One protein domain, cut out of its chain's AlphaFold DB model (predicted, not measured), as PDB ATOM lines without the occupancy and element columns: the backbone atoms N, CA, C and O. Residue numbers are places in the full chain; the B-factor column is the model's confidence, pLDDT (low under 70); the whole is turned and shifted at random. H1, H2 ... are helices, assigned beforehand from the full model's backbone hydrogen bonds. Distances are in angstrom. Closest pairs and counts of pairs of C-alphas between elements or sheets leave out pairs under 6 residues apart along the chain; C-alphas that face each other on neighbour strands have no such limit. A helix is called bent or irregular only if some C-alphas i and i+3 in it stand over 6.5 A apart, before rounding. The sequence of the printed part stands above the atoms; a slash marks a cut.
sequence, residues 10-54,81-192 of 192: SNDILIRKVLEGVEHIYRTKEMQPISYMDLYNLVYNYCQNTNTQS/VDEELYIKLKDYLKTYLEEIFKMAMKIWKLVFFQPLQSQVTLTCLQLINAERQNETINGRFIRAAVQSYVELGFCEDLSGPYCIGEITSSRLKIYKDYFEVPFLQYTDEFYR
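AT A GLANCE: This is residues 10 to 54 and 81 to 192 of the 192 residues of the protein "Hypothetical protein" of Rotaria sp. Silwood1 (UniProt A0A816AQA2). Picture two helical groups joined by one long helical arm, H3a: at one end the hairpin of H1 and H2 sits near its start, and at its other end H3b, H4 and H5 pack together as a cluster of crossed helices, with H4 packing on residues 102 to 109 of H3a. The printed part has 157 residues with five named helices, H1 to H5 in order, no named strand, and is all helix. It is extended, a rod spanning 82 by 33 by 25 A, with a radius of gyration of the C-alphas of 24.3 A.

IN THESE COORDINATES: Find C-alpha 10 at (3.297, 60.572, 17.651), where H1, residues 10 to 26, begins; H2 is residues 33 to 53, 30.7 A long. H3, residues 81 to 132, was assigned as one helix by its hydrogen bonds but is bent, with C-alphas 115 and 118 7.3 A apart: arm H3a, residues 81 to 115, runs 51.0 A, and arm H3b is residues 118 to 132. H4 is residues 140 to 155; H5, residues 169 to 191, is irregular, with C-alphas 171 and 174 7.4 A apart, and it ends at C-alpha 191 at (38.890, -0.998, 23.839).

HOW THE PARTS SIT: H1 and H2 form a hairpin and touch, closest at the C-alphas of Val 18 and Leu 39, 6.2 A. H1 is close to but not clearly touching H3a, with Ile 15 and Leu 89 7.3 A apart at their C-alphas. H3a and H3b are about perpendicular, at 77 degrees. H4 and H5, a hairpin, touch closest at the C-alphas of Gly 153 and Arg 171, 4.2 A. H5 touches H3b with residues 178 to 186 alone, closest at the C-alphas of Thr 121 and Phe 179, 6.1 A. Every O i to N i+4 pair is within hydrogen-bond range in H1 and H3b; in H2 14 of 17 are, in H3a 27 of 31, in H4 9 of 12 and in H5 13 of 19.

THE WHOLE: The C-alphas of Thr 52 and Arg 192, the two farthest apart, are 82.0 A apart. Residues 55 to 80 are not printed, and C-alphas 54 and 81 stand 10.1 A apart across the cut. The link from H4 to H5 is long; 38 printed residues have a pLDDT under 70, among them residues 154 to 171.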
ATOM      1  N   SER A  10       3.562  60.491  16.204       58.94
ATOM      2  CA  SER A  10       3.297  60.572  17.651       58.94
ATOM      3  C   SER A  10       3.440  59.220  18.358       58.94
ATOM      4  O   SER A  10       3.898  59.171  19.500       58.94
ATOM      5  N   ASN A  11       3.094  58.128  17.673       59.00
ATOM      6  CA  ASN A  11       3.105  56.780  18.243       59.00
ATOM      7  C   ASN A  11       4.530  56.210  18.298       59.00
ATOM      8  O   ASN A  11       4.925  55.647  19.315       59.00
ATOM      9  N   ASP A  12       5.337  56.442  17.261       62.66
ATOM     10  CA  ASP A  12       6.731  55.985  17.215       62.66
ATOM     11  C   ASP A  12       7.616  56.719  18.235       62.66
ATOM     12  O   ASP A  12       8.475  56.114  18.880       62.66
ATOM     13  N   ILE A  13       7.369  58.016  18.454       68.19
ATOM     14  CA  ILE A  13       8.054  58.802  19.495       68.19
ATOM     15  C   ILE A  13       7.664  58.312  20.896       68.19
ATOM     16  O   ILE A  13       8.516  58.254  21.786       68.19
ATOM     17  N   LEU A  14       6.391  57.960  21.102       70.12
ATOM     18  CA  LEU A  14       5.908  57.416  22.369       70.12
ATOM     19  C   LEU A  14       6.557  56.071  22.681       70.12
ATOM     20  O   LEU A  14       7.108  55.901  23.768       70.12
ATOM     21  N   ILE A  15       6.543  55.156  21.712       67.56
ATOM     22  CA  ILE A  15       7.170  53.843  21.834       67.56
ATOM     23  C   ILE A  15       8.644  54.028  22.179       67.56
ATOM     24  O   ILE A  15       9.079  53.553  23.218       67.56
ATOM     25  N   ARG A  16       9.390  54.836  21.421       72.25
ATOM     26  CA  ARG A  16      10.809  55.088  21.701       72.25
ATOM     27  C   ARG A  16      11.080  55.552  23.139       72.25
ATOM     28  O   ARG A  16      11.982  55.022  23.780       72.25
ATOM     29  N   LYS A  17      10.297  56.497  23.668       75.38
ATOM     30  CA  LYS A  17      10.471  56.999  25.043       75.38
ATOM     31  C   LYS A  17      10.151  55.951  26.107       75.38
ATOM     32  O   LYS A  17      10.859  55.860  27.105       75.38
ATOM     33  N   VAL A  18       9.101  55.157  25.892       73.19
ATOM     34  CA  VAL A  18       8.763  54.037  26.784       73.19
ATOM     35  C   VAL A  18       9.900  53.019  26.800       73.19
ATOM     36  O   VAL A  18      10.281  52.545  27.866       73.19
ATOM     37  N   LEU A  19      10.495  52.743  25.644       70.06
ATOM     38  CA  LEU A  19      11.601  51.800  25.515       70.06
ATOM     39  C   LEU A  19      12.889  52.292  26.172       70.06
ATOM     40  O   LEU A  19      13.530  51.515  26.871       70.06
ATOM     41  N   GLU A  20      13.225  53.574  26.030       75.81
ATOM     42  CA  GLU A  20      14.354  54.193  26.743       75.81
ATOM     43  C   GLU A  20      14.175  54.079  28.272       75.81
ATOM     44  O   GLU A  20      15.119  53.758  28.998       75.81
ATOM     45  N   GLY A  21      12.943  54.253  28.769       71.06
ATOM     46  CA  GLY A  21      12.602  54.037  30.177       71.06
ATOM     47  C   GLY A  21      12.720  52.574  30.618       71.06
ATOM     48  O   GLY A  21      13.282  52.281  31.674       71.06
ATOM     49  N   VAL A  22      12.233  51.642  29.797       72.12
ATOM     50  CA  VAL A  22      12.335  50.197  30.046       72.12
ATOM     51  C   VAL A  22      13.798  49.752  30.062       72.12
ATOM     52  O   VAL A  22      14.206  49.045  30.981       72.12
ATOM     53  N   GLU A  23      14.618  50.205  29.114       71.56
ATOM     54  CA  GLU A  23      16.051  49.910  29.077       71.56
ATOM     55  C   GLU A  23      16.762  50.406  30.345       71.56
ATOM     56  O   GLU A  23      17.612  49.704  30.898       71.56
ATOM     57  N   HIS A  24      16.398  51.587  30.850       73.06
ATOM     58  CA  HIS A  24      16.960  52.127  32.090       73.06
ATOM     59  C   HIS A  24      16.649  51.234  33.301       73.06
ATOM     60  O   HIS A  24      17.549  50.942  34.092       73.06
ATOM     61  N   ILE A  25      15.414  50.723  33.387       70.50
ATOM     62  CA  ILE A  25      14.991  49.762  34.419       70.50
ATOM     63  C   ILE A  25      15.754  48.437  34.271       70.50
ATOM     64  O   ILE A  25      16.303  47.927  35.250       70.50
ATOM     65  N   TYR A  26      15.847  47.892  33.055       68.50
ATOM     66  CA  TYR A  26      16.533  46.618  32.795       68.50
ATOM     67  C   TYR A  26      18.047  46.690  33.015       68.50
ATOM     68  O   TYR A  26      18.662  45.699  33.403       68.50
ATOM     69  N   ARG A  27      18.660  47.867  32.852       70.56
ATOM     70  CA  ARG A  27      20.062  48.117  33.214       70.56
ATOM     71  C   ARG A  27      20.279  48.293  34.722       70.56
ATOM     72  O   ARG A  27      21.383  48.657  35.123       70.56
ATOM     73  N   THR A  28      19.270  48.037  35.558       63.34
ATOM     74  CA  THR A  28      19.298  48.204  37.027       63.34
ATOM     75  C   THR A  28      19.708  49.606  37.484       63.34
ATOM     76  O   THR A  28      20.204  49.791  38.593       63.34
ATOM     77  N   LYS A  29      19.522  50.620  36.630       68.00
ATOM     78  CA  LYS A  29      19.772  52.008  37.007       68.00
ATOM     79  C   LYS A  29      18.561  52.519  37.778       68.00
ATOM     80  O   LYS A  29      17.429  52.373  37.321       68.00
ATOM     81  N   GLU A  30      18.790  53.136  38.937       62.25
ATOM     82  CA  GLU A  30      17.715  53.788  39.685       62.25
ATOM     83  C   GLU A  30      17.049  54.855  38.811       62.25
ATOM     84  O   GLU A  30      17.707  55.724  38.228       62.25
ATOM     85  N   MET A  31      15.729  54.767  38.683       71.25
ATOM     86  CA  MET A  31      14.932  55.771  37.998       71.25
ATOM     87  C   MET A  31      14.319  56.704  39.035       71.25
ATOM     88  O   MET A  31      13.748  56.250  40.026       71.25
ATOM     89  N   GLN A  32      14.431  58.013  38.810       75.25
ATOM     90  CA  GLN A  32      13.813  58.989  39.699       75.25
ATOM     91  C   GLN A  32      12.278  58.863  39.624       75.25
ATOM     92  O   GLN A  32      11.747  58.658  38.528       75.25
ATOM     93  N   PRO A  33      11.539  59.028  40.740       78.19
ATOM     94  CA  PRO A  33      10.076  58.906  40.760       78.19
ATOM     95  C   PRO A  33       9.360  59.798  39.737       78.19
ATOM     96  O   PRO A  33       8.325  59.424  39.194       78.19
ATOM     97  N   ILE A  34       9.941  60.962  39.435       76.00
ATOM     98  CA  ILE A  34       9.441  61.901  38.423       76.00
ATOM     99  C   ILE A  34       9.516  61.274  37.025       76.00
ATOM    100  O   ILE A  34       8.523  61.260  36.308       76.00
ATOM    101  N   SER A  35      10.646  60.657  36.675       74.69
ATOM    102  CA  SER A  35      10.829  59.985  35.385       74.69
ATOM    103  C   SER A  35       9.901  58.777  35.219       74.69
ATOM    104  O   SER A  35       9.434  58.507  34.116       74.69
ATOM    105  N   TYR A  36       9.575  58.077  36.312       79.19
ATOM    106  CA  TYR A  36       8.534  57.046  36.296       79.19
ATOM    107  C   TYR A  36       7.153  57.637  35.994       79.19
ATOM    108  O   TYR A  36       6.428  57.117  35.147       79.19
ATOM    109  N   MET A  37       6.799  58.736  36.664       80.81
ATOM    110  CA  MET A  37       5.515  59.404  36.453       80.81
ATOM    111  C   MET A  37       5.381  59.975  35.042       80.81
ATOM    112  O   MET A  37       4.297  59.910  34.471       80.81
ATOM    113  N   ASP A  38       6.467  60.459  34.443       76.25
ATOM    114  CA  ASP A  38       6.471  60.915  33.051       76.25
ATOM    115  C   ASP A  38       6.166  59.769  32.077       76.25
ATOM    116  O   ASP A  38       5.356  59.936  31.164       76.25
ATOM    117  N   LEU A  39       6.749  58.586  32.294       77.69
ATOM    118  CA  LEU A  39       6.468  57.386  31.497       77.69
ATOM    119  C   LEU A  39       5.026  56.902  31.686       77.69
ATOM    120  O   LEU A  39       4.345  56.590  30.709       77.69
ATOM    121  N   TYR A  40       4.544  56.882  32.929       79.44
ATOM    122  CA  TYR A  40       3.162  56.532  33.247       79.44
ATOM    123  C   TYR A  40       2.175  57.483  32.563       79.44
ATOM    124  O   TYR A  40       1.263  57.035  31.869       79.44
ATOM    125  N   ASN A  41       2.387  58.793  32.698       78.56
ATOM    126  CA  ASN A  41       1.542  59.816  32.089       78.56
ATOM    127  C   ASN A  41       1.587  59.750  30.562       78.56
ATOM    128  O   ASN A  41       0.575  59.995  29.913       78.56
ATOM    129  N   LEU A  42       2.735  59.411  29.975       76.62
ATOM    130  CA  LEU A  42       2.878  59.239  28.533       76.62
ATOM    131  C   LEU A  42       1.979  58.105  28.017       76.62
ATOM    132  O   LEU A  42       1.210  58.320  27.080       76.62
ATOM    133  N   VAL A  43       2.023  56.936  28.661       74.81
ATOM    134  CA  VAL A  43       1.161  55.789  28.325       74.81
ATOM    135  C   VAL A  43      -0.308  56.102  28.615       74.81
ATOM    136  O   VAL A  43      -1.176  55.838  27.788       74.81
ATOM    137  N   TYR A  44      -0.595  56.729  29.756       73.94
ATOM    138  CA  TYR A  44      -1.952  57.100  30.149       73.94
ATOM    139  C   TYR A  44      -2.587  58.080  29.155       73.94
ATOM    140  O   TYR A  44      -3.678  57.831  28.646       73.94
ATOM    141  N   ASN A  45      -1.887  59.162  28.814       72.00
ATOM    142  CA  ASN A  45      -2.362  60.155  27.852       72.00
ATOM    143  C   ASN A  45      -2.526  59.563  26.451       72.00
ATOM    144  O   ASN A  45      -3.408  59.997  25.715       72.00
ATOM    145  N   TYR A  46      -1.710  58.577  26.075       71.31
ATOM    146  CA  TYR A  46      -1.886  57.848  24.823       71.31
ATOM    147  C   TYR A  46      -3.209  57.085  24.797       71.31
ATOM    148  O   TYR A  46      -4.030  57.365  23.931       71.31
ATOM    149  N   CYS A  47      -3.466  56.231  25.792       67.81
ATOM    150  CA  CYS A  47      -4.720  55.477  25.899       67.81
ATOM    151  C   CYS A  47      -5.962  56.384  26.032       67.81
ATOM    152  O   CYS A  47      -7.064  56.018  25.619       67.81
ATOM    153  N   GLN A  48      -5.810  57.582  26.611       66.19
ATOM    154  CA  GLN A  48      -6.896  58.565  26.720       66.19
ATOM    155  C   GLN A  48      -7.148  59.328  25.405       66.19
ATOM    156  O   GLN A  48      -8.300  59.500  25.011       66.19
ATOM    157  N   ASN A  49      -6.100  59.765  24.697       58.62
ATOM    158  CA  ASN A  49      -6.236  60.577  23.480       58.62
ATOM    159  C   ASN A  49      -6.657  59.757  22.246       58.62
ATOM    160  O   ASN A  49      -7.362  60.280  21.373       58.62
ATOM    161  N   THR A  50      -6.279  58.479  22.168       54.59
ATOM    162  CA  THR A  50      -6.713  57.566  21.094       54.59
ATOM    163  C   THR A  50      -8.216  57.272  21.160       54.59
ATOM    164  O   THR A  50      -8.857  57.178  20.117       54.59
ATOM    165  N   ASN A  51      -8.817  57.264  22.357       50.78
ATOM    166  CA  ASN A  51     -10.268  57.126  22.553       50.78
ATOM    167  C   ASN A  51     -11.088  58.342  22.069       50.78
ATOM    168  O   ASN A  51     -12.267  58.210  21.731       50.78
ATOM    169  N   THR A  52     -10.490  59.540  22.004       49.47
ATOM    170  CA  THR A  52     -11.181  60.768  21.561       49.47
ATOM    171  C   THR A  52     -11.215  60.982  20.042       49.47
ATOM    172  O   THR A  52     -12.184  61.569  19.555       49.47
ATOM    173  N   GLN A  53     -10.241  60.485  19.262       46.25
ATOM    174  CA  GLN A  53     -10.287  60.588  17.784       46.25
ATOM    175  C   GLN A  53     -11.413  59.738  17.166       46.25
ATOM    176  O   GLN A  53     -11.978  60.110  16.135       46.25
ATOM    177  N   SER A  54     -11.825  58.661  17.838       47.00
ATOM    178  CA  SER A  54     -12.959  57.812  17.446       47.00
ATOM    179  C   SER A  54     -14.318  58.522  17.568       47.00
ATOM    180  O   SER A  54     -15.311  58.065  17.003       47.00
ATOM    181  N   VAL A  81      -6.999  49.975  18.913       52.31
ATOM    182  CA  VAL A  81      -5.818  50.869  18.980       52.31
ATOM    183  C   VAL A  81      -4.978  50.638  20.250       52.31
ATOM    184  O   VAL A  81      -3.764  50.853  20.237       52.31
ATOM    185  N   ASP A  82      -5.588  50.120  21.322       58.59
ATOM    186  CA  ASP A  82      -4.870  49.691  22.535       58.59
ATOM    187  C   ASP A  82      -4.087  48.387  22.295       58.59
ATOM    188  O   ASP A  82      -2.995  48.188  22.838       58.59
ATOM    189  N   GLU A  83      -4.600  47.519  21.417       58.38
ATOM    190  CA  GLU A  83      -3.933  46.277  21.022       58.38
ATOM    191  C   GLU A  83      -2.660  46.550  20.202       58.38
ATOM    192  O   GLU A  83      -1.651  45.872  20.389       58.38
ATOM    193  N   GLU A  84      -2.650  47.592  19.362       71.12
ATOM    194  CA  GLU A  84      -1.486  47.951  18.543       71.12
ATOM    195  C   GLU A  84      -0.268  48.344  19.395       71.12
ATOM    196  O   GLU A  84       0.844  47.876  19.135       71.12
ATOM    197  N   LEU A  85      -0.460  49.161  20.441       71.50
ATOM    198  CA  LEU A  85       0.630  49.537  21.351       71.50
ATOM    199  C   LEU A  85       1.148  48.316  22.114       71.50
ATOM    200  O   LEU A  85       2.360  48.141  22.243       71.50
ATOM    201  N   TYR A  86       0.242  47.467  22.601       73.44
ATOM    202  CA  TYR A  86       0.612  46.250  23.314       73.44
ATOM    203  C   TYR A  86       1.400  45.285  22.421       73.44
ATOM    204  O   TYR A  86       2.442  44.780  22.838       73.44
ATOM    205  N   ILE A  87       0.950  45.063  21.182       78.62
ATOM    206  CA  ILE A  87       1.645  44.212  20.210       78.62
ATOM    207  C   ILE A  87       3.022  44.793  19.884       78.62
ATOM    208  O   ILE A  87       4.004  44.056  19.943       78.62
ATOM    209  N   LYS A  88       3.124  46.101  19.608       76.75
ATOM    210  CA  LYS A  88       4.409  46.757  19.311       76.75
ATOM    211  C   LYS A  88       5.377  46.696  20.491       76.75
ATOM    212  O   LYS A  88       6.553  46.400  20.297       76.75
ATOM    213  N   LEU A  89       4.896  46.923  21.713       76.38
ATOM    214  CA  LEU A  89       5.717  46.807  22.919       76.38
ATOM    215  C   LEU A  89       6.170  45.359  23.143       76.38
ATOM    216  O   LEU A  89       7.338  45.120  23.443       76.38
ATOM    217  N   LYS A  90       5.265  44.390  22.978       77.19
ATOM    218  CA  LYS A  90       5.566  42.961  23.108       77.19
ATOM    219  C   LYS A  90       6.604  42.508  22.083       77.19
ATOM    220  O   LYS A  90       7.537  41.801  22.455       77.19
ATOM    221  N   ASP A  91       6.437  42.897  20.823       80.25
ATOM    222  CA  ASP A  91       7.363  42.556  19.745       80.25
ATOM    223  C   ASP A  91       8.737  43.175  20.002       80.25
ATOM    224  O   ASP A  91       9.735  42.462  20.011       80.25
ATOM    225  N   TYR A  92       8.783  44.455  20.384       76.75
ATOM    226  CA  TYR A  92      10.039  45.101  20.752       76.75
ATOM    227  C   TYR A  92      10.738  44.405  21.925       76.75
ATOM    228  O   TYR A  92      11.934  44.134  21.853       76.75
ATOM    229  N   LEU A  93      10.015  44.094  23.008       77.38
ATOM    230  CA  LEU A  93      10.587  43.393  24.162       77.38
ATOM    231  C   LEU A  93      11.142  42.026  23.761       77.38
ATOM    232  O   LEU A  93      12.214  41.635  24.223       77.38
ATOM    233  N   LYS A  94      10.432  41.312  22.884       79.69
ATOM    234  CA  LYS A  94      10.890  40.039  22.338       79.69
ATOM    235  C   LYS A  94      12.180  40.223  21.540       79.69
ATOM    236  O   LYS A  94      13.154  39.536  21.830       79.69
ATOM    237  N   THR A  95      12.220  41.168  20.601       80.94
ATOM    238  CA  THR A  95      13.417  41.475  19.803       80.94
ATOM    239  C   THR A  95      14.595  41.875  20.686       80.94
ATOM    240  O   THR A  95      15.695  41.360  20.507       80.94
ATOM    241  N   TYR A  96      14.369  42.730  21.682       78.06
ATOM    242  CA  TYR A  96      15.399  43.173  22.619       78.06
ATOM    243  C   TYR A  96      15.986  42.008  23.428       78.06
ATOM    244  O   TYR A  96      17.206  41.862  23.528       78.06
ATOM    245  N   LEU A  97      15.129  41.140  23.978       78.44
ATOM    246  CA  LEU A  97      15.569  39.947  24.701       78.44
ATOM    247  C   LEU A  97      16.321  38.982  23.787       78.44
ATOM    248  O   LEU A  97      17.355  38.450  24.191       78.44
ATOM    249  N   GLU A  98      15.834  38.783  22.560       78.88
ATOM    250  CA  GLU A  98      16.526  37.980  21.559       78.88
ATOM    251  C   GLU A  98      17.928  38.544  21.312       78.88
ATOM    252  O   GLU A  98      18.890  37.795  21.456       78.88
ATOM    253  N   GLU A  99      18.073  39.841  21.022       80.06
ATOM    254  CA  GLU A  99      19.364  40.499  20.782       80.06
ATOM    255  C   GLU A  99      20.352  40.331  21.940       80.06
ATOM    256  O   GLU A  99      21.503  39.946  21.700       80.06
ATOM    257  N   ILE A 100      19.912  40.548  23.185       81.44
ATOM    258  CA  ILE A 100      20.743  40.311  24.375       81.44
ATOM    259  C   ILE A 100      21.198  38.858  24.419       81.44
ATOM    260  O   ILE A 100      22.384  38.592  24.630       81.44
ATOM    261  N   PHE A 101      20.283  37.915  24.192       81.44
ATOM    262  CA  PHE A 101      20.616  36.496  24.189       81.44
ATOM    263  C   PHE A 101      21.638  36.177  23.092       81.44
ATOM    264  O   PHE A 101      22.638  35.510  23.360       81.44
ATOM    265  N   LYS A 102      21.471  36.720  21.875       80.38
ATOM    266  CA  LYS A 102      22.448  36.544  20.781       80.38
ATOM    267  C   LYS A 102      23.816  37.109  21.171       80.38
ATOM    268  O   LYS A 102      24.832  36.471  20.900       80.38
ATOM    269  N   MET A 103      23.868  38.290  21.793       80.88
ATOM    270  CA  MET A 103      25.120  38.899  22.253       80.88
ATOM    271  C   MET A 103      25.799  38.057  23.335       80.88
ATOM    272  O   MET A 103      26.989  37.762  23.211       80.88
ATOM    273  N   ALA A 104      25.053  37.623  24.350       82.50
ATOM    274  CA  ALA A 104      25.565  36.771  25.417       82.50
ATOM    275  C   ALA A 104      26.127  35.455  24.860       82.50
ATOM    276  O   ALA A 104      27.245  35.072  25.202       82.50
ATOM    277  N   MET A 105      25.417  34.815  23.926       82.44
ATOM    278  CA  MET A 105      25.874  33.585  23.272       82.44
ATOM    279  C   MET A 105      27.127  33.802  22.413       82.44
ATOM    280  O   MET A 105      28.035  32.971  22.434       82.44
ATOM    281  N   LYS A 106      27.229  34.930  21.695       81.69
ATOM    282  CA  LYS A 106      28.452  35.293  20.954       81.69
ATOM    283  C   LYS A 106      29.646  35.463  21.889       81.69
ATOM    284  O   LYS A 106      30.715  34.928  21.602       81.69
ATOM    285  N   ILE A 107      29.463  36.173  23.002       85.44
ATOM    286  CA  ILE A 107      30.508  36.358  24.016       85.44
ATOM    287  C   ILE A 107      30.898  35.004  24.609       85.44
ATOM    288  O   ILE A 107      32.084  34.695  24.681       85.44
ATOM    289  N   TRP A 108      29.923  34.162  24.957       86.75
ATOM    290  CA  TRP A 108      30.183  32.815  25.458       86.75
ATOM    291  C   TRP A 108      31.013  31.990  24.468       86.75
ATOM    292  O   TRP A 108      32.012  31.385  24.854       86.75
ATOM    293  N   LYS A 109      30.662  32.008  23.177       83.31
ATOM    294  CA  LYS A 109      31.390  31.267  22.136       83.31
ATOM    295  C   LYS A 109      32.827  31.775  21.956       83.31
ATOM    296  O   LYS A 109      33.753  30.971  21.903       83.31
ATOM    297  N   LEU A 110      33.017  33.090  21.854       82.75
ATOM    298  CA  LEU A 110      34.317  33.688  21.527       82.75
ATOM    299  C   LEU A 110      35.270  33.751  22.726       82.75
ATOM    300  O   LEU A 110      36.460  33.497  22.581       82.75
ATOM    301  N   VAL A 111      34.756  34.102  23.903       85.19
ATOM    302  CA  VAL A 111      35.588  34.399  25.078       85.19
ATOM    303  C   VAL A 111      35.777  33.178  25.966       85.19
ATOM    304  O   VAL A 111      36.857  32.996  26.515       85.19
ATOM    305  N   PHE A 112      34.753  32.337  26.115       82.62
ATOM    306  CA  PHE A 112      34.824  31.176  27.004       82.62
ATOM    307  C   PHE A 112      35.082  29.895  26.222       82.62
ATOM    308  O   PHE A 112      36.058  29.200  26.482       82.62
ATOM    309  N   PHE A 113      34.237  29.589  25.237       85.62
ATOM    310  CA  PHE A 113      34.284  28.300  24.558       85.62
ATOM    311  C   PHE A 113      35.556  28.112  23.725       85.62
ATOM    312  O   PHE A 113      36.268  27.137  23.932       85.62
ATOM    313  N   GLN A 114      35.884  29.037  22.818       84.12
ATOM    314  CA  GLN A 114      37.064  28.903  21.950       84.12
ATOM    315  C   GLN A 114      38.384  28.627  22.696       84.12
ATOM    316  O   GLN A 114      39.080  27.690  22.298       84.12
ATOM    317  N   PRO A 115      38.747  29.367  23.761       87.38
ATOM    318  CA  PRO A 115      39.989  29.093  24.481       87.38
ATOM    319  C   PRO A 115      39.911  27.879  25.416       87.38
ATOM    320  O   PRO A 115      40.936  27.247  25.661       87.38
ATOM    321  N   LEU A 116      38.730  27.548  25.953       87.69
ATOM    322  CA  LEU A 116      38.598  26.561  27.031       87.69
ATOM    323  C   LEU A 116      38.166  25.165  26.554       87.69
ATOM    324  O   LEU A 116      38.398  24.184  27.262       87.69
ATOM    325  N   GLN A 117      37.562  25.049  25.366       86.62
ATOM    326  CA  GLN A 117      36.947  23.800  24.899       86.62
ATOM    327  C   GLN A 117      37.921  22.617  24.909       86.62
ATOM    328  O   GLN A 117      37.542  21.520  25.303       86.62
ATOM    329  N   SER A 118      39.191  22.836  24.559       87.50
ATOM    330  CA  SER A 118      40.177  21.756  24.475       87.50
ATOM    331  C   SER A 118      40.486  21.171  25.853       87.50
ATOM    332  O   SER A 118      40.546  19.953  26.014       87.50
ATOM    333  N   GLN A 119      40.625  22.032  26.864       90.19
ATOM    334  CA  GLN A 119      40.855  21.623  28.248       90.19
ATOM    335  C   GLN A 119      39.613  20.956  28.849       90.19
ATOM    336  O   GLN A 119      39.721  19.940  29.535       90.19
ATOM    337  N   VAL A 120      38.423  21.491  28.570       88.69
ATOM    338  CA  VAL A 120      37.160  20.923  29.063       88.69
ATOM    339  C   VAL A 120      36.893  19.555  28.443       88.69
ATOM    340  O   VAL A 120      36.585  18.617  29.174       88.69
ATOM    341  N   THR A 121      37.078  19.397  27.132       89.94
ATOM    342  CA  THR A 121      36.952  18.089  26.480       89.94
ATOM    343  C   THR A 121      37.961  17.102  27.068       89.94
ATOM    344  O   THR A 121      37.558  16.018  27.480       89.94
ATOM    345  N   LEU A 122      39.240  17.475  27.208       89.19
ATOM    346  CA  LEU A 122      40.261  16.587  27.780       89.19
ATOM    347  C   LEU A 122      39.908  16.127  29.202       89.19
ATOM    348  O   LEU A 122      39.958  14.935  29.498       89.19
ATOM    349  N   THR A 123      39.525  17.057  30.076       88.75
ATOM    350  CA  THR A 123      39.140  16.724  31.457       88.75
ATOM    351  C   THR A 123      37.890  15.849  31.498       88.75
ATOM    352  O   THR A 123      37.834  14.910  32.289       88.75
ATOM    353  N   CYS A 124      36.914  16.072  30.612       90.38
ATOM    354  CA  CYS A 124      35.749  15.196  30.495       90.38
ATOM    355  C   CYS A 124      36.141  13.779  30.061       90.38
ATOM    356  O   CYS A 124      35.640  12.820  30.638       90.38
ATOM    357  N   LEU A 125      37.059  13.626  29.101       89.06
ATOM    358  CA  LEU A 125      37.556  12.313  28.672       89.06
ATOM    359  C   LEU A 125      38.312  11.586  29.791       89.06
ATOM    360  O   LEU A 125      38.105  10.390  29.989       89.06
ATOM    361  N   GLN A 126      39.132  12.305  30.560       88.81
ATOM    362  CA  GLN A 126      39.825  11.747  31.724       88.81
ATOM    363  C   GLN A 126      38.842  11.262  32.792       88.81
ATOM    364  O   GLN A 126      38.996  10.154  33.303       88.81
ATOM    365  N   LEU A 127      37.806  12.054  33.085       88.56
ATOM    366  CA  LEU A 127      36.745  11.657  34.008       88.56
ATOM    367  C   LEU A 127      35.995  10.415  33.503       88.56
ATOM    368  O   LEU A 127      35.742   9.502  34.276       88.56
ATOM    369  N   ILE A 128      35.697  10.325  32.206       88.69
ATOM    370  CA  ILE A 128      35.052   9.136  31.625       88.69
ATOM    371  C   ILE A 128      35.961   7.901  31.728       88.69
ATOM    372  O   ILE A 128      35.486   6.804  32.013       88.69
ATOM    373  N   ASN A 129      37.268   8.049  31.504       86.62
ATOM    374  CA  ASN A 129      38.220   6.944  31.630       86.62
ATOM    375  C   ASN A 129      38.295   6.417  33.068       86.62
ATOM    376  O   ASN A 129      38.277   5.213  33.299       86.62
ATOM    377  N   ALA A 130      38.340   7.328  34.034       86.94
ATOM    378  CA  ALA A 130      38.355   6.974  35.441       86.94
ATOM    379  C   ALA A 130      37.031   6.299  35.873       86.94
ATOM    380  O   ALA A 130      37.056   5.309  36.602       86.94
ATOM    381  N   GLU A 131      35.884   6.709  35.312       87.12
ATOM    382  CA  GLU A 131      34.597   6.019  35.512       87.12
ATOM    383  C   GLU A 131      34.645   4.569  34.990       87.12
ATOM    384  O   GLU A 131      34.185   3.643  35.659       87.12
ATOM    385  N   ARG A 132      35.281   4.335  33.833       85.06
ATOM    386  CA  ARG A 132      35.475   2.982  33.267       85.06
ATOM    387  C   ARG A 132      36.400   2.099  34.105       85.06
ATOM    388  O   ARG A 132      36.273   0.879  34.059       85.06
ATOM    389  N   GLN A 133      37.303   2.697  34.878       86.06
ATOM    390  CA  GLN A 133      38.206   1.999  35.801       86.06
ATOM    391  C   GLN A 133      37.549   1.701  37.166       86.06
ATOM    392  O   GLN A 133      38.227   1.266  38.095       86.06
ATOM    393  N   ASN A 134      36.220   1.851  37.264       82.25
ATOM    394  CA  ASN A 134      35.398   1.694  38.470       82.25
ATOM    395  C   ASN A 134      35.629   2.768  39.551       82.25
ATOM    396  O   ASN A 134      35.310   2.537  40.721       82.25
ATOM    397  N   GLU A 135      36.127   3.956  39.190       85.81
ATOM    398  CA  GLU A 135      36.125   5.104  40.104       85.81
ATOM    399  C   GLU A 135      34.745   5.782  40.131       85.81
ATOM    400  O   GLU A 135      34.075   5.948  39.111       85.81
ATOM    401  N   THR A 136      34.295   6.204  41.318       79.19
ATOM    402  CA  THR A 136      32.996   6.879  41.470       79.19
ATOM    403  C   THR A 136      33.128   8.369  41.176       79.19
ATOM    404  O   THR A 136      33.664   9.141  41.972       79.19
ATOM    405  N   ILE A 137      32.626   8.793  40.017       83.06
ATOM    406  CA  ILE A 137      32.771  10.173  39.545       83.06
ATOM    407  C   ILE A 137      31.431  10.896  39.508       83.06
ATOM    408  O   ILE A 137      30.373  10.349  39.210       83.06
ATOM    409  N   ASN A 138      31.488  12.197  39.787       80.94
ATOM    410  CA  ASN A 138      30.355  13.094  39.644       80.94
ATOM    411  C   ASN A 138      30.115  13.433  38.159       80.94
ATOM    412  O   ASN A 138      30.523  14.495  37.685       80.94
ATOM    413  N   GLY A 139      29.377  12.581  37.442       83.62
ATOM    414  CA  GLY A 139      29.016  12.784  36.025       83.62
ATOM    415  C   GLY A 139      28.231  14.074  35.721       83.62
ATOM    416  O   GLY A 139      28.057  14.443  34.560       83.62
ATOM    417  N   ARG A 140      27.795  14.816  36.751       88.12
ATOM    418  CA  ARG A 140      27.160  16.139  36.612       88.12
ATOM    419  C   ARG A 140      28.026  17.134  35.838       88.12
ATOM    420  O   ARG A 140      27.480  17.942  35.098       88.12
ATOM    421  N   PHE A 141      29.349  17.072  36.002       86.19
ATOM    422  CA  PHE A 141      30.266  18.006  35.350       86.19
ATOM    423  C   PHE A 141      30.366  17.728  33.852       86.19
ATOM    424  O   PHE A 141      30.251  18.654  33.057       86.19
ATOM    425  N   ILE A 142      30.458  16.449  33.473       87.62
ATOM    426  CA  ILE A 142      30.433  16.021  32.070       87.62
ATOM    427  C   ILE A 142      29.091  16.399  31.441       87.62
ATOM    428  O   ILE A 142      29.059  17.010  30.378       87.62
ATOM    429  N   ARG A 143      27.971  16.115  32.121       89.00
ATOM    430  CA  ARG A 143      26.636  16.488  31.629       89.00
ATOM    431  C   ARG A 143      26.507  17.998  31.423       89.00
ATOM    432  O   ARG A 143      25.980  18.411  30.397       89.00
ATOM    433  N   ALA A 144      26.978  18.810  32.370       88.12
ATOM    434  CA  ALA A 144      26.934  20.267  32.266       88.12
ATOM    435  C   ALA A 144      27.820  20.792  31.125       88.12
ATOM    436  O   ALA A 144      27.388  21.660  30.369       88.12
ATOM    437  N   ALA A 145      29.023  20.232  30.962       88.69
ATOM    438  CA  ALA A 145      29.902  20.561  29.847       88.69
ATOM    439  C   ALA A 145      29.225  20.219  28.513       88.69
ATOM    440  O   ALA A 145      29.028  21.103  27.688       88.69
ATOM    441  N   VAL A 146      28.755  18.983  28.332       87.62
ATOM    442  CA  VAL A 146      28.071  18.549  27.103       87.62
ATOM    443  C   VAL A 146      26.831  19.400  26.810       87.62
ATOM    444  O   VAL A 146      26.632  19.819  25.670       87.62
ATOM    445  N   GLN A 147      26.030  19.719  27.831       88.31
ATOM    446  CA  GLN A 147      24.869  20.597  27.688       88.31
ATOM    447  C   GLN A 147      25.273  21.977  27.148       88.31
ATOM    448  O   GLN A 147      24.629  22.477  26.228       88.31
ATOM    449  N   SER A 148      26.374  22.554  27.641       87.19
ATOM    450  CA  SER A 148      26.897  23.832  27.141       87.19
ATOM    451  C   SER A 148      27.303  23.761  25.662       87.19
ATOM    452  O   SER A 148      26.985  24.670  24.895       87.19
ATOM    453  N   TYR A 149      27.935  22.666  25.221       85.00
ATOM    454  CA  TYR A 149      28.345  22.484  23.817       85.00
ATOM    455  C   TYR A 149      27.123  22.399  22.890       85.00
ATOM    456  O   TYR A 149      27.126  22.953  21.791       85.00
ATOM    457  N   VAL A 150      26.058  21.744  23.352       84.56
ATOM    458  CA  VAL A 150      24.783  21.610  22.633       84.56
ATOM    459  C   VAL A 150      23.985  22.921  22.631       84.56
ATOM    460  O   VAL A 150      23.292  23.225  21.660       84.56
ATOM    461  N   GLU A 151      24.058  23.718  23.697       81.44
ATOM    462  CA  GLU A 151      23.410  25.034  23.765       81.44
ATOM    463  C   GLU A 151      24.096  26.069  22.870       81.44
ATOM    464  O   GLU A 151      23.435  26.867  22.207       81.44
ATOM    465  N   LEU A 152      25.421  26.015  22.758       80.06
ATOM    466  CA  LEU A 152      26.172  26.887  21.854       80.06
ATOM    467  C   LEU A 152      25.825  26.672  20.378       80.06
ATOM    468  O   LEU A 152      25.925  27.609  19.579       80.06
ATOM    469  N   GLY A 153      25.394  25.463  20.013       70.38
ATOM    470  CA  GLY A 153      24.974  25.133  18.654       70.38
ATOM    471  C   GLY A 153      23.681  25.823  18.209       70.38
ATOM    472  O   GLY A 153      23.431  25.900  17.011       70.38
ATOM    473  N   PHE A 154      22.888  26.393  19.126       63.81
ATOM    474  CA  PHE A 154      21.695  27.177  18.773       63.81
ATOM    475  C   PHE A 154      22.009  28.499  18.050       63.81
ATOM    476  O   PHE A 154      21.113  29.106  17.471       63.81
ATOM    477  N   CYS A 155      23.255  28.985  18.090       55.50
ATOM    478  CA  CYS A 155      23.564  30.357  17.682       55.50
ATOM    479  C   CYS A 155      23.646  30.578  16.156       55.50
ATOM    480  O   CYS A 155      23.515  31.718  15.708       55.50
ATOM    481  N   GLU A 156      23.883  29.541  15.346       53.78
ATOM    482  CA  GLU A 156      24.063  29.717  13.890       53.78
ATOM    483  C   GLU A 156      22.750  29.978  13.140       53.78
ATOM    484  O   GLU A 156      22.758  30.692  12.139       53.78
ATOM    485  N   ASP A 157      21.616  29.510  13.664       49.69
ATOM    486  CA  ASP A 157      20.329  29.547  12.953       49.69
ATOM    487  C   ASP A 157      19.434  30.739  13.366       49.69
ATOM    488  O   ASP A 157      18.289  30.852  12.934       49.69
ATOM    489  N   LEU A 158      19.945  31.686  14.164       52.06
ATOM    490  CA  LEU A 158      19.203  32.843  14.705       52.06
ATOM    491  C   LEU A 158      18.801  33.912  13.654       52.06
ATOM    492  O   LEU A 158      18.548  35.069  14.008       52.06
ATOM    493  N   SER A 159      18.756  33.549  12.370       50.47
ATOM    494  CA  SER A 159      18.314  34.388  11.247       50.47
ATOM    495  C   SER A 159      16.785  34.535  11.162       50.47
ATOM    496  O   SER A 159      16.311  35.347  10.370       50.47
ATOM    497  N   GLY A 160      16.009  33.761  11.930       47.22
ATOM    498  CA  GLY A 160      14.543  33.782  11.909       47.22
ATOM    499  C   GLY A 160      13.915  34.487  13.127       47.22
ATOM    500  O   GLY A 160      14.420  34.326  14.237       47.22
ATOM    501  N   PRO A 161      12.797  35.224  12.965       40.12
ATOM    502  CA  PRO A 161      12.121  35.977  14.039       40.12
ATOM    503  C   PRO A 161      11.328  35.111  15.048       40.12
ATOM    504  O   PRO A 161      10.525  35.623  15.832       40.12
ATOM    505  N   TYR A 162      11.496  33.785  15.031       46.12
ATOM    506  CA  TYR A 162      10.726  32.870  15.878       46.12
ATOM    507  C   TYR A 162      11.472  31.552  16.124       46.12
ATOM    508  O   TYR A 162      11.024  30.486  15.722       46.12
ATOM    509  N   CYS A 163      12.639  31.603  16.765       47.69
ATOM    510  CA  CYS A 163      13.462  30.401  16.965       47.69
ATOM    511  C   CYS A 163      13.762  30.140  18.445       47.69
ATOM    512  O   CYS A 163      14.878  29.797  18.816       47.69
ATOM    513  N   ILE A 164      12.751  30.279  19.302       43.56
ATOM    514  CA  ILE A 164      12.733  29.606  20.604       43.56
ATOM    515  C   ILE A 164      11.868  28.357  20.407       43.56
ATOM    516  O   ILE A 164      10.663  28.409  20.631       43.56
ATOM    517  N   GLY A 165      12.434  27.253  19.906       44.00
ATOM    518  CA  GLY A 165      11.689  25.985  19.918       44.00
ATOM    519  C   GLY A 165      12.089  24.894  18.932       44.00
ATOM    520  O   GLY A 165      11.860  23.729  19.244       44.00
ATOM    521  N   GLU A 166      12.696  25.198  17.785       43.88
ATOM    522  CA  GLU A 166      13.033  24.138  16.826       43.88
ATOM    523  C   GLU A 166      14.436  23.581  17.062       43.88
ATOM    524  O   GLU A 166      15.452  24.267  16.951       43.88
ATOM    525  N   ILE A 167      14.479  22.292  17.405       46.47
ATOM    526  CA  ILE A 167      15.691  21.476  17.426       46.47
ATOM    527  C   ILE A 167      16.062  21.217  15.963       46.47
ATOM    528  O   ILE A 167      15.722  20.186  15.388       46.47
ATOM    529  N   THR A 168      16.718  22.181  15.329       47.97
ATOM    530  CA  THR A 168      17.311  21.975  14.011       47.97
ATOM    531  C   THR A 168      18.536  21.071  14.142       47.97
ATOM    532  O   THR A 168      19.283  21.116  15.124       47.97
ATOM    533  N   SER A 169      18.799  20.259  13.115       51.06
ATOM    534  CA  SER A 169      19.996  19.408  13.000       51.06
ATOM    535  C   SER A 169      21.326  20.179  13.128       51.06
ATOM    536  O   SER A 169      22.378  19.570  13.318       51.06
ATOM    537  N   SER A 170      21.283  21.515  13.054       59.72
ATOM    538  CA  SER A 170      22.397  22.448  13.265       59.72
ATOM    539  C   SER A 170      22.836  22.543  14.737       59.72
ATOM    540  O   SER A 170      24.012  22.793  15.002       59.72
ATOM    541  N   ARG A 171      21.945  22.256  15.705       65.56
ATOM    542  CA  ARG A 171      22.232  22.370  17.151       65.56
ATOM    543  C   ARG A 171      23.391  21.480  17.613       65.56
ATOM    544  O   ARG A 171      24.103  21.814  18.553       65.56
ATOM    545  N   LEU A 172      23.595  20.336  16.964       75.69
ATOM    546  CA  LEU A 172      24.577  19.337  17.398       75.69
ATOM    547  C   LEU A 172      25.965  19.511  16.769       75.69
ATOM    548  O   LEU A 172      26.861  18.751  17.117       75.69
ATOM    549  N   LYS A 173      26.176  20.481  15.869       81.25
ATOM    550  CA  LYS A 173      27.465  20.647  15.165       81.25
ATOM    551  C   LYS A 173      28.642  20.820  16.127       81.25
ATOM    552  O   LYS A 173      29.604  20.071  16.066       81.25
ATOM    553  N   ILE A 174      28.516  21.742  17.084       83.56
ATOM    554  CA  ILE A 174      29.578  22.023  18.062       83.56
ATOM    555  C   ILE A 174      29.864  20.798  18.941       83.56
ATOM    556  O   ILE A 174      31.017  20.499  19.240       83.56
ATOM    557  N   TYR A 175      28.825  20.058  19.324       85.88
ATOM    558  CA  TYR A 175      28.989  18.810  20.063       85.88
ATOM    559  C   TYR A 175      29.745  17.753  19.241       85.88
ATOM    560  O   TYR A 175      30.695  17.150  19.742       85.88
ATOM    561  N   LYS A 176      29.361  17.562  17.975       85.38
ATOM    562  CA  LYS A 176      29.989  16.589  17.077       85.38
ATOM    563  C   LYS A 176      31.475  16.874  16.884       85.38
ATOM    564  O   LYS A 176      32.303  15.989  17.087       85.38
ATOM    565  N   ASP A 177      31.798  18.121  16.564       84.62
ATOM    566  CA  ASP A 177      33.154  18.515  16.186       84.62
ATOM    567  C   ASP A 177      34.118  18.514  17.380       84.62
ATOM    568  O   ASP A 177      35.256  18.060  17.260       84.62
ATOM    569  N   TYR A 178      33.674  19.005  18.544       85.12
ATOM    570  CA  TYR A 178      34.566  19.257  19.684       85.12
ATOM    571  C   TYR A 178      34.476  18.223  20.810       85.12
ATOM    572  O   TYR A 178      35.351  18.213  21.679       85.12
ATOM    573  N   PHE A 179      33.447  17.373  20.829       88.12
ATOM    574  CA  PHE A 179      33.264  16.364  21.877       88.12
ATOM    575  C   PHE A 179      33.124  14.942  21.323       88.12
ATOM    576  O   PHE A 179      33.853  14.061  21.769       88.12
ATOM    577  N   GLU A 180      32.245  14.702  20.343       89.25
ATOM    578  CA  GLU A 180      31.979  13.349  19.822       89.25
ATOM    579  C   GLU A 180      33.210  12.737  19.142       89.25
ATOM    580  O   GLU A 180      33.572  11.601  19.447       89.25
ATOM    581  N   VAL A 181      33.892  13.495  18.275       89.06
ATOM    582  CA  VAL A 181      35.092  13.007  17.573       89.06
ATOM    583  C   VAL A 181      36.211  12.609  18.556       89.06
ATOM    584  O   VAL A 181      36.647  11.455  18.492       89.06
ATOM    585  N   PRO A 182      36.641  13.468  19.507       87.31
ATOM    586  CA  PRO A 182      37.627  13.077  20.518       87.31
ATOM    587  C   PRO A 182      37.165  11.917  21.407       87.31
ATOM    588  O   PRO A 182      37.958  11.042  21.746       87.31
ATOM    589  N   PHE A 183      35.881  11.881  21.774       89.19
ATOM    590  CA  PHE A 183      35.320  10.818  22.604       89.19
ATOM    591  C   PHE A 183      35.378   9.449  21.926       89.19
ATOM    592  O   PHE A 183      35.767   8.467  22.564       89.19
ATOM    593  N   LEU A 184      35.011   9.371  20.646       90.75
ATOM    594  CA  LEU A 184      35.053   8.124  19.888       90.75
ATOM    595  C   LEU A 184      36.489   7.641  19.692       90.75
ATOM    596  O   LEU A 184      36.749   6.463  19.909       90.75
ATOM    597  N   GLN A 185      37.420   8.542  19.364       89.56
ATOM    598  CA  GLN A 185      38.845   8.208  19.242       89.56
ATOM    599  C   GLN A 185      39.406   7.636  20.546       89.56
ATOM    600  O   GLN A 185      39.987   6.554  20.549       89.56
ATOM    601  N   TYR A 186      39.163   8.325  21.661       87.56
ATOM    602  CA  TYR A 186      39.628   7.895  22.979       87.56
ATOM    603  C   TYR A 186      38.967   6.581  23.430       87.56
ATOM    604  O   TYR A 186      39.550   5.782  24.160       87.56
ATOM    605  N   THR A 187      37.727   6.336  23.000       88.69
ATOM    606  CA  THR A 187      37.017   5.084  23.286       88.69
ATOM    607  C   THR A 187      37.524   3.922  22.436       88.69
ATOM    608  O   THR A 187      37.674   2.834  22.982       88.69
ATOM    609  N   ASP A 188      37.832   4.139  21.154       90.94
ATOM    610  CA  ASP A 188      38.452   3.122  20.290       90.94
ATOM    611  C   ASP A 188      39.830   2.714  20.830       90.94
ATOM    612  O   ASP A 188      40.116   1.529  20.948       90.94
ATOM    613  N   GLU A 189      40.656   3.679  21.248       89.56
ATOM    614  CA  GLU A 189      41.984   3.408  21.823       89.56
ATOM    615  C   GLU A 189      41.922   2.602  23.129       89.56
ATOM    616  O   GLU A 189      42.781   1.764  23.373       89.56
ATOM    617  N   PHE A 190      40.898   2.820  23.957       85.19
ATOM    618  CA  PHE A 190      40.741   2.105  25.225       85.19
ATOM    619  C   PHE A 190      40.291   0.642  25.062       85.19
ATOM    620  O   PHE A 190      40.631  -0.190  25.901       85.19
ATOM    621  N   TYR A 191      39.481   0.336  24.041       85.12
ATOM    622  CA  TYR A 191      38.890  -0.998  23.839       85.12
ATOM    623  C   TYR A 191      39.568  -1.839  22.746       85.12
ATOM    624  O   TYR A 191      39.170  -2.991  22.553       85.12
ATOM    625  N   ARG A 192      40.550  -1.283  22.033       78.69
ATOM    626  CA  ARG A 192      41.462  -2.059  21.182       78.69
ATOM    627  C   ARG A 192      42.392  -2.938  22.008       78.69
ATOM    628  O   ARG A 192      42.654  -4.062  21.529       78.69
TER     629      ARG A 192